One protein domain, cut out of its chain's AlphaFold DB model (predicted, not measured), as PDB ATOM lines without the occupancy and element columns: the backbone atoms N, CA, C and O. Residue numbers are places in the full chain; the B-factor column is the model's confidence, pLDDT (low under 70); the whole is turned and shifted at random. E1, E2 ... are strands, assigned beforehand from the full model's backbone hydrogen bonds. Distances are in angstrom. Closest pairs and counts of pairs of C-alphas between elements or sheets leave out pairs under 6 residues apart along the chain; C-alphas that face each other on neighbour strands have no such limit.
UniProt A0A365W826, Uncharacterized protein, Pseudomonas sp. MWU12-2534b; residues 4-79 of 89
ATOM      1  N   PHE A   4      18.056  63.192  -2.450       87.44
ATOM      2  CA  PHE A   4      17.400  62.169  -1.643       87.44
ATOM      3  C   PHE A   4      16.228  62.770  -0.873       87.44
ATOM      4  O   PHE A   4      16.215  63.956  -0.538       87.44
ATOM      5  N   THR A   5      15.215  61.946  -0.624       88.81
ATOM      6  CA  THR A   5      14.167  62.278   0.340       88.81
ATOM      7  C   THR A   5      14.760  62.216   1.743       88.81
ATOM      8  O   THR A   5      15.763  61.537   1.935       88.81
ATOM      9  N   PRO A   6      14.152  62.832   2.761       89.69
ATOM     10  CA  PRO A   6      14.546  62.537   4.131       89.69
ATOM     11  C   PRO A   6      14.305  61.051   4.447       89.69
ATOM     12  O   PRO A   6      13.390  60.438   3.879       89.69
ATOM     13  N   ALA A   7      15.117  60.476   5.332       91.56
ATOM     14  CA  ALA A   7      14.923  59.111   5.805       91.56
ATOM     15  C   ALA A   7      13.629  58.973   6.628       91.56
ATOM     16  O   ALA A   7      13.056  59.956   7.123       91.56
ATOM     17  N   ARG A   8      13.119  57.741   6.709       90.69
ATOM     18  CA  ARG A   8      11.817  57.412   7.303       90.69
ATOM     19  C   ARG A   8      11.869  56.095   8.079       90.69
ATOM     20  O   ARG A   8      12.612  55.204   7.669       90.69
ATOM     21  N   PRO A   9      11.044  55.937   9.129       90.00
ATOM     22  CA  PRO A   9      10.876  54.657   9.806       90.00
ATOM     23  C   PRO A   9      10.370  53.565   8.855       90.00
ATOM     24  O   PRO A   9       9.470  53.795   8.040       90.00
ATOM     25  N   LEU A  10      10.924  52.364   8.994       91.31
ATOM     26  CA  LEU A  10      10.474  51.167   8.300       91.31
ATOM     27  C   LEU A  10       9.616  50.323   9.247       91.31
ATOM     28  O   LEU A  10      10.025  49.994  10.357       91.31
ATOM     29  N   HIS A  11       8.418  49.960   8.802       90.31
ATOM     30  CA  HIS A  11       7.529  49.074   9.542       90.31
ATOM     31  C   HIS A  11       7.647  47.647   9.032       90.31
ATOM     32  O   HIS A  11       7.505  47.417   7.829       90.31
ATOM     33  N   ARG A  12       7.822  46.681   9.930       89.00
ATOM     34  CA  ARG A  12       7.817  45.258   9.580       89.00
ATOM     35  C   ARG A  12       6.610  44.572  10.194       89.00
ATOM     36  O   ARG A  12       6.210  44.882  11.313       89.00
ATOM     37  N   LEU A  13       6.015  43.657   9.439       90.62
ATOM     38  CA  LEU A  13       4.913  42.830   9.915       90.62
ATOM     39  C   LEU A  13       4.871  41.483   9.201       90.62
ATOM     40  O   LEU A  13       5.371  41.334   8.085       90.62
ATOM     41  N   HIS A  14       4.175  40.543   9.825       92.69
ATOM     42  CA  HIS A  14       3.729  39.307   9.204       92.69
ATOM     43  C   HIS A  14       2.193  39.288   9.204       92.69
ATOM     44  O   HIS A  14       1.546  39.436  10.244       92.69
ATOM     45  N   CYS A  15       1.596  39.201   8.014       93.44
ATOM     46  CA  CYS A  15       0.143  39.238   7.862       93.44
ATOM     47  C   CYS A  15      -0.458  37.839   8.039       93.44
ATOM     48  O   CYS A  15      -0.128  36.938   7.273       93.44
ATOM     49  N   ALA A  16      -1.403  37.676   8.967       92.50
ATOM     50  CA  ALA A  16      -2.060  36.391   9.208       92.50
ATOM     51  C   ALA A  16      -2.991  35.969   8.053       92.50
ATOM     52  O   ALA A  16      -3.180  34.781   7.815       92.50
ATOM     53  N   GLY A  17      -3.540  36.930   7.298       92.88
ATOM     54  CA  GLY A  17      -4.447  36.647   6.181       92.88
ATOM     55  C   GLY A  17      -3.765  36.122   4.913       92.88
ATOM     56  O   GLY A  17      -4.349  35.313   4.201       92.88
ATOM     57  N   CYS A  18      -2.546  36.580   4.598       94.19
ATOM     58  CA  CYS A  18      -1.816  36.139   3.398       94.19
ATOM     59  C   CYS A  18      -0.475  35.444   3.675       94.19
ATOM     60  O   CYS A  18       0.147  34.971   2.729       94.19
ATOM     61  N   GLY A  19      -0.015  35.394   4.926       92.44
ATOM     62  CA  GLY A  19       1.243  34.751   5.327       92.44
ATOM     63  C   GLY A  19       2.517  35.492   4.904       92.44
ATOM     64  O   GLY A  19       3.623  35.001   5.124       92.44
ATOM     65  N   TRP A  20       2.408  36.666   4.277       93.50
ATOM     66  CA  TRP A  20       3.580  37.405   3.812       93.50
ATOM     67  C   TRP A  20       4.237  38.215   4.924       93.50
ATOM     68  O   TRP A  20       3.566  38.879   5.721       93.50
ATOM     69  N   HIS A  21       5.570  38.204   4.910       91.56
ATOM     70  CA  HIS A  21       6.396  39.156   5.638       91.56
ATOM     71  C   HIS A  21       6.546  40.413   4.784       91.56
ATOM     72  O   HIS A  21       6.932  40.336   3.618       91.56
ATOM     73  N   LEU A  22       6.221  41.567   5.355       90.38
ATOM     74  CA  LEU A  22       6.209  42.843   4.651       90.38
ATOM     75  C   LEU A  22       7.101  43.843   5.379       90.38
ATOM     76  O   LEU A  22       7.065  43.932   6.605       90.38
ATOM     77  N   ALA A  23       7.848  44.621   4.599       90.56
ATOM     78  CA  ALA A  23       8.549  45.815   5.045       90.56
ATOM     79  C   ALA A  23       7.926  47.029   4.344       90.56
ATOM     80  O   ALA A  23       7.867  47.087   3.115       90.56
ATOM     81  N   ILE A  24       7.408  47.974   5.123       90.69
ATOM     82  CA  ILE A  24       6.630  49.115   4.644       90.69
ATOM     83  C   ILE A  24       7.338  50.398   5.057       90.69
ATOM     84  O   ILE A  24       7.438  50.711   6.242       90.69
ATOM     85  N   LEU A  25       7.792  51.161   4.067       89.50
ATOM     86  CA  LEU A  25       8.347  52.495   4.268       89.50
ATOM     87  C   LEU A  25       7.217  53.524   4.138       89.50
ATOM     88  O   LEU A  25       6.774  53.842   3.034       89.50
ATOM     89  N   GLY A  26       6.704  53.997   5.274       80.62
ATOM     90  CA  GLY A  26       5.644  55.004   5.318       80.62
ATOM     91  C   GLY A  26       6.178  56.412   5.043       80.62
ATOM     92  O   GLY A  26       7.298  56.750   5.415       80.62
ATOM     93  N   GLN A  27       5.368  57.271   4.418       74.94
ATOM     94  CA  GLN A  27       5.721  58.691   4.251       74.94
ATOM     95  C   GLN A  27       5.499  59.528   5.521       74.94
ATOM     96  O   GLN A  27       5.933  60.678   5.575       74.94
ATOM     97  N   SER A  28       4.830  58.967   6.529       77.19
ATOM     98  CA  SER A  28       4.501  59.616   7.797       77.19
ATOM     99  C   SER A  28       4.645  58.644   8.966       77.19
ATOM    100  O   SER A  28       4.807  57.441   8.770       77.19
ATOM    101  N   ASP A  29       4.503  59.165  10.183       74.00
ATOM    102  CA  ASP A  29       4.489  58.392  11.427       74.00
ATOM    103  C   ASP A  29       3.220  57.548  11.646       74.00
ATOM    104  O   ASP A  29       3.023  56.973  12.721       74.00
ATOM    105  N   ALA A  30       2.337  57.468  10.651       82.56
ATOM    106  CA  ALA A  30       1.122  56.682  10.753       82.56
ATOM    107  C   ALA A  30       1.442  55.189  10.904       82.56
ATOM    108  O   ALA A  30       2.121  54.591  10.073       82.56
ATOM    109  N   SER A  31       0.884  54.564  11.940       83.19
ATOM    110  CA  SER A  31       0.986  53.118  12.126       83.19
ATOM    111  C   SER A  31       0.295  52.358  10.996       83.19
ATOM    112  O   SER A  31      -0.777  52.747  10.519       83.19
ATOM    113  N   VAL A  32       0.868  51.217  10.615       88.38
ATOM    114  CA  VAL A  32       0.248  50.286   9.668       88.38
ATOM    115  C   VAL A  32      -1.030  49.711  10.287       88.38
ATOM    116  O   VAL A  32      -0.990  49.106  11.354       88.38
ATOM    117  N   ARG A  33      -2.173  49.902   9.615       89.81
ATOM    118  CA  ARG A  33      -3.499  49.439  10.086       89.81
ATOM    119  C   ARG A  33      -4.096  48.284   9.285       89.81
ATOM    120  O   ARG A  33      -5.089  47.705   9.711       89.81
ATOM    121  N   LYS A  34      -3.547  47.999   8.103       92.38
ATOM    122  CA  LYS A  34      -3.999  46.923   7.214       92.38
ATOM    123  C   LYS A  34      -2.851  46.426   6.346       92.38
ATOM    124  O   LYS A  34      -1.962  47.206   5.999       92.38
ATOM    125  N   CYS A  35      -2.901  45.158   5.964       93.06
ATOM    126  CA  CYS A  35      -1.980  44.573   5.005       93.06
ATOM    127  C   CYS A  35      -2.151  45.249   3.629       93.06
ATOM    128  O   CYS A  35      -3.247  45.192   3.067       93.06
ATOM    129  N   PRO A  36      -1.104  45.870   3.052       91.88
ATOM    130  CA  PRO A  36      -1.193  46.497   1.732       91.88
ATOM    131  C   PRO A  36      -1.373  45.477   0.602       91.88
ATOM    132  O   PRO A  36      -1.797  45.856  -0.483       91.88
ATOM    133  N   TRP A  37      -1.057  44.201   0.850       93.31
ATOM    134  CA  TRP A  37      -1.163  43.142  -0.149       93.31
ATOM    135  C   TRP A  37      -2.578  42.565  -0.250       93.31
ATOM    136  O   TRP A  37      -3.159  42.546  -1.328       93.31
ATOM    137  N   CYS A  38      -3.149  42.096   0.866       95.31
ATOM    138  CA  CYS A  38      -4.444  41.398   0.869       95.31
ATOM    139  C   CYS A  38      -5.581  42.165   1.558       95.31
ATOM    140  O   CYS A  38      -6.711  41.687   1.572       95.31
ATOM    141  N   GLY A  39      -5.308  43.323   2.164       94.44
ATOM    142  CA  GLY A  39      -6.313  44.130   2.862       94.44
ATOM    143  C   GLY A  39      -6.710  43.638   4.259       94.44
ATOM    144  O   GLY A  39      -7.461  44.339   4.929       94.44
ATOM    145  N   SER A  40      -6.199  42.490   4.723       93.75
ATOM    146  CA  SER A  40      -6.482  41.973   6.070       93.75
ATOM    147  C   SER A  40      -6.010  42.936   7.167       93.75
ATOM    148  O   SER A  40      -4.967  43.588   7.041       93.75
ATOM    149  N   HIS A  41      -6.785  43.007   8.248       90.94
ATOM    150  CA  HIS A  41      -6.443  43.713   9.484       90.94
ATOM    151  C   HIS A  41      -5.772  42.797  10.518       90.94
ATOM    152  O   HIS A  41      -5.333  43.278  11.561       90.94
ATOM    153  N   ASP A  42      -5.667  41.502  10.211       88.00
ATOM    154  CA  ASP A  42      -5.118  40.493  11.103       88.00
ATOM    155  C   ASP A  42      -3.610  40.376  10.877       88.00
ATOM    156  O   ASP A  42      -3.115  39.942   9.825       88.00
ATOM    157  N   PHE A  43      -2.868  40.791  11.894       85.75
ATOM    158  CA  PHE A  43      -1.432  40.589  11.994       85.75
ATOM    159  C   PHE A  43      -1.175  39.367  12.878       85.75
ATOM    160  O   PHE A  43      -1.995  39.049  13.738       85.75
ATOM    161  N   SER A  44      -0.074  38.651  12.636       82.62
ATOM    162  CA  SER A  44       0.335  37.535  13.504       82.62
ATOM    163  C   SER A  44       0.599  38.004  14.946       82.62
ATOM    164  O   SER A  44       0.505  39.195  15.230       82.62
ATOM    165  N   ASP A  45       1.010  37.095  15.833       76.94
ATOM    166  CA  ASP A  45       1.220  37.347  17.272       76.94
ATOM    167  C   ASP A  45       2.095  38.573  17.606       76.94
ATOM    168  O   ASP A  45       2.038  39.100  18.717       76.94
ATOM    169  N   GLN A  46       2.888  39.055  16.645       75.38
ATOM    170  CA  GLN A  46       3.591  40.325  16.735       75.38
ATOM    171  C   GLN A  46       2.900  41.413  15.892       75.38
ATOM    172  O   GLN A  46       2.814  41.282  14.663       75.38
ATOM    173  N   PRO A  47       2.439  42.514  16.519       73.44
ATOM    174  CA  PRO A  47       1.897  43.651  15.788       73.44
ATOM    175  C   PRO A  47       2.990  44.323  14.938       73.44
ATOM    176  O   PRO A  47       4.176  44.185  15.249       73.44
ATOM    177  N   PRO A  48       2.618  45.093  13.895       81.31
ATOM    178  CA  PRO A  48       3.582  45.838  13.099       81.31
ATOM    179  C   PRO A  48       4.475  46.714  13.981       81.31
ATOM    180  O   PRO A  48       3.983  47.615  14.667       81.31
ATOM    181  N   SER A  49       5.782  46.474  13.945       82.50
ATOM    182  CA  SER A  49       6.765  47.237  14.715       82.50
ATOM    183  C   SER A  49       7.571  48.141  13.791       82.50
ATOM    184  O   SER A  49       7.778  47.832  12.615       82.50
ATOM    185  N   ARG A  50       8.007  49.288  14.317       82.12
ATOM    186  CA  ARG A  50       9.063  50.073  13.674       82.12
ATOM    187  C   ARG A  50      10.372  49.340  13.934       82.12
ATOM    188  O   ARG A  50      10.743  49.177  15.090       82.12
ATOM    189  N   SER A  51      10.987  48.845  12.874       85.50
ATOM    190  CA  SER A  51      12.194  48.018  12.904       85.50
ATOM    191  C   SER A  51      12.955  48.279  11.613       85.50
ATOM    192  O   SER A  51      12.701  47.672  10.565       85.50
ATOM    193  N   GLY A  52      13.827  49.280  11.680       90.88
ATOM    194  CA  GLY A  52      14.559  49.777  10.534       90.88
ATOM    195  C   GLY A  52      14.215  51.208  10.139       90.88
ATOM    196  O   GLY A  52      13.241  51.818  10.590       90.88
ATOM    197  N   ALA A  53      14.984  51.705   9.182       92.25
ATOM    198  CA  ALA A  53      14.737  52.964   8.506       92.25
ATOM    199  C   ALA A  53      15.145  52.864   7.035       92.25
ATOM    200  O   ALA A  53      15.917  51.989   6.635       92.25
ATOM    201  N   GLY A  54      14.593  53.741   6.202       92.69
ATOM    202  CA  GLY A  54      14.934  53.781   4.790       92.69
ATOM    203  C   GLY A  54      14.837  55.163   4.172       92.69
ATOM    204  O   GLY A  54      14.150  56.053   4.675       92.69
ATOM    205  N   GLN A  55      15.527  55.329   3.050       92.69
ATOM    206  CA  GLN A  55      15.638  56.584   2.322       92.69
ATOM    207  C   GLN A  55      15.610  56.327   0.816       92.69
ATOM    208  O   GLN A  55      16.176  55.346   0.328       92.69
ATOM    209  N   LEU A  56      14.948  57.210   0.071       92.06
ATOM    210  CA  LEU A  56      14.942  57.192  -1.386       92.06
ATOM    211  C   LEU A  56      15.987  58.183  -1.901       92.06
ATOM    212  O   LEU A  56      15.943  59.360  -1.547       92.06
ATOM    213  N   LEU A  57      16.879  57.734  -2.781       92.50
ATOM    214  CA  LEU A  57      17.789  58.591  -3.538       92.50
ATOM    215  C   LEU A  57      17.441  58.552  -5.026       92.50
ATOM    216  O   LEU A  57      17.080  57.509  -5.568       92.50
ATOM    217  N   GLN A  58      17.585  59.687  -5.700       93.50
ATOM    218  CA  GLN A  58      17.389  59.808  -7.138       93.50
ATOM    219  C   GLN A  58      18.747  59.839  -7.841       93.50
ATOM    220  O   GLN A  58      19.475  60.838  -7.799       93.50
ATOM    221  N   CYS A  59      19.087  58.745  -8.519       92.62
ATOM    222  CA  CYS A  59      20.263  58.664  -9.371       92.62
ATOM    223  C   CYS A  59      19.917  59.089 -10.802       92.62
ATOM    224  O   CYS A  59      18.911  58.667 -11.368       92.62
ATOM    225  N   ARG A  60      20.781  59.895 -11.427       91.12
ATOM    226  CA  ARG A  60      20.591  60.334 -12.820       91.12
ATOM    227  C   ARG A  60      20.742  59.203 -13.842       91.12
ATOM    228  O   ARG A  60      20.190  59.314 -14.927       91.12
ATOM    229  N   HIS A  61      21.484  58.149 -13.501       93.81
ATOM    230  CA  HIS A  61      21.766  57.023 -14.397       93.81
ATOM    231  C   HIS A  61      20.855  55.820 -14.136       93.81
ATOM    232  O   HIS A  61      20.379  55.203 -15.081       93.81
ATOM    233  N   HIS A  62      20.580  55.519 -12.865       94.38
ATOM    234  CA  HIS A  62      19.844  54.317 -12.452       94.38
ATOM    235  C   HIS A  62      18.414  54.605 -11.971       94.38
ATOM    236  O   HIS A  62      17.687  53.682 -11.617       94.38
ATOM    237  N   GLY A  63      17.996  55.877 -11.951       92.69
ATOM    238  CA  GLY A  63      16.683  56.279 -11.457       92.69
ATOM    239  C   GLY A  63      16.567  56.201  -9.924       92.69
ATOM    240  O   GLY A  63      17.567  56.411  -9.226       92.69
ATOM    241  N   PRO A  64      15.356  55.974  -9.383       93.19
ATOM    242  CA  PRO A  64      15.128  55.890  -7.943       93.19
ATOM    243  C   PRO A  64      15.783  54.643  -7.336       93.19
ATOM    244  O   PRO A  64      15.577  53.530  -7.812       93.19
ATOM    245  N   VAL A  65      16.522  54.824  -6.243       93.00
ATOM    246  CA  VAL A  65      17.091  53.736  -5.438       93.00
ATOM    247  C   VAL A  65      16.617  53.892  -4.000       93.00
ATOM    248  O   VAL A  65      16.764  54.955  -3.401       93.00
ATOM    249  N   VAL A  66      16.044  52.829  -3.441       91.75
ATOM    250  CA  VAL A  66      15.626  52.784  -2.038       91.75
ATOM    251  C   VAL A  66      16.701  52.061  -1.239       91.75
ATOM    252  O   VAL A  66      17.045  50.923  -1.552       91.75
ATOM    253  N   VAL A  67      17.211  52.715  -0.202       91.75
ATOM    254  CA  VAL A  67      18.123  52.119   0.780       91.75
ATOM    255  C   VAL A  67      17.327  51.843   2.046       91.75
ATOM    256  O   VAL A  67      16.633  52.733   2.532       91.75
ATOM    257  N   GLN A  68      17.399  50.618   2.567       92.12
ATOM    258  CA  GLN A  68      16.736  50.204   3.806       92.12
ATOM    259  C   GLN A  68      17.748  49.520   4.718       92.12
ATOM    260  O   GLN A  68      18.485  48.637   4.278       92.12
ATOM    261  N   VAL A  69      17.751  49.904   5.988       91.31
ATOM    262  CA  VAL A  69      18.482  49.222   7.057       91.31
ATOM    263  C   VAL A  69      17.438  48.521   7.915       91.31
ATOM    264  O   VAL A  69      16.508  49.166   8.387       91.31
ATOM    265  N   LEU A  70      17.550  47.198   8.056       87.56
ATOM    266  CA  LEU A  70      16.530  46.334   8.675       87.56
ATOM    267  C   LEU A  70      16.804  46.019  10.157       87.56
ATOM    268  O   LEU A  70      16.205  45.085  10.691       87.56
ATOM    269  N   ASP A  71      17.737  46.742  10.775       86.06
ATOM    270  CA  ASP A  71      18.129  46.570  12.177       86.06
ATOM    271  C   ASP A  71      17.120  47.255  13.109       86.06
ATOM    272  O   ASP A  71      16.595  48.316  12.780       86.06
ATOM    273  N   ASP A  72      16.855  46.673  14.274       81.88
ATOM    274  CA  ASP A  72      15.905  47.235  15.238       81.88
ATOM    275  C   ASP A  72      16.465  48.473  15.966       81.88
ATOM    276  O   ASP A  72      15.693  49.247  16.530       81.88
ATOM    277  N   ASN A  73      17.787  48.682  15.941       86.69
ATOM    278  CA  ASN A  73      18.454  49.789  16.631       86.69
ATOM    279  C   ASN A  73      18.677  51.035  15.762       86.69
ATOM    280  O   ASN A  73      19.220  52.015  16.266       86.69
ATOM    281  N   ILE A  74      18.315  51.005  14.476       89.12
ATOM    282  CA  ILE A  74      18.504  52.146  13.570       89.12
ATOM    283  C   ILE A  74      17.294  53.092  13.623       89.12
ATOM    284  O   ILE A  74      16.143  52.658  13.511       89.12
ATOM    285  N   ASP A  75      17.549  54.394  13.722       87.69
ATOM    286  CA  ASP A  75      16.566  55.456  13.514       87.69
ATOM    287  C   ASP A  75      16.746  56.116  12.137       87.69
ATOM    288  O   ASP A  75      17.808  56.100  11.514       87.69
ATOM    289  N   SER A  76      15.689  56.761  11.648       88.44
ATOM    290  CA  SER A  76      15.758  57.617  10.462       88.44
ATOM    291  C   SER A  76      16.814  58.726  10.555       88.44
ATOM    292  O   SER A  76      17.355  59.122   9.527       88.44
ATOM    293  N   GLN A  77      17.127  59.220  11.752       89.00
ATOM    294  CA  GLN A  77      18.132  60.262  11.975       89.00
ATOM    295  C   GLN A  77      19.570  59.754  11.829       89.00
ATOM    296  O   GLN A  77      20.474  60.567  11.659       89.00
ATOM    297  N   ASP A  78      19.784  58.436  11.834       89.44
ATOM    298  CA  ASP A  78      21.113  57.849  11.635       89.44
ATOM    299  C   ASP A  78      21.549  57.875  10.159       89.44
ATOM    300  O   ASP A  78      22.708  57.612   9.831       89.44
ATOM    301  N   PHE A  79      20.629  58.193   9.240       89.25
ATOM    302  CA  PHE A  79      20.938  58.344   7.824       89.25
ATOM    303  C   PHE A  79      21.651  59.668   7.560       89.25
ATOM    304  O   PHE A  79      21.173  60.744   7.910       89.25
TER     305      PHE A  79
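AT A GLANCE: This is residues 4 to 79 of the 89 residues of an uncharacterized protein of Pseudomonas sp. MWU12-2534b (UniProt A0A365W826). There is little regular structure: two hairpins, E1 with E2 and E3 with E4, make one strongly twisted sheet curled like part of a barrel, and a long loop, residues 26 to 48, joins them. The printed part has 76 residues, 30 of them in four named strands, E1 to E4 along the chain, with no named helix; the all-strand sheet is antiparallel, in the order E2 E1 E3 E4. It is only just compact, close to loose, with a radius of gyration of the C-alphas of 13.4 A, and spans 39 by 26 by 18 A.

HOW THE PARTS SIT: Look first at E1, residues 8 to 14, and E2, residues 21 to 25, an antiparallel hairpin at 163 degrees; N 11 and O 24 are within hydrogen-bond range at 2.8 A. Next find E3, residues 49 to 59, antiparallel to E1 at 127 degrees, with N 10 and O 52 at 2.9 A. E4, residues 63 to 69, forms a hairpin with E3 at 154 degrees; N 57 and O 65 are 2.8 A apart. The edge strands E2 and E4 are apart.

IN THESE COORDINATES: Find C-alpha 8 at (11.817, 57.412, 7.303), where E1 begins its 19.9 A. E2 measures 13.6 A, E3 29.9 A and E4 19.9 A, ending at C-alpha 69, (18.482, 49.222, 7.057).

THE WHOLE: The C-alphas farthest apart, Asp 45 and His 61, are 42.6 A apart. The printed part has no cut, the link E2 to E3 is long, and no printed residue is under 70 in pLDDT.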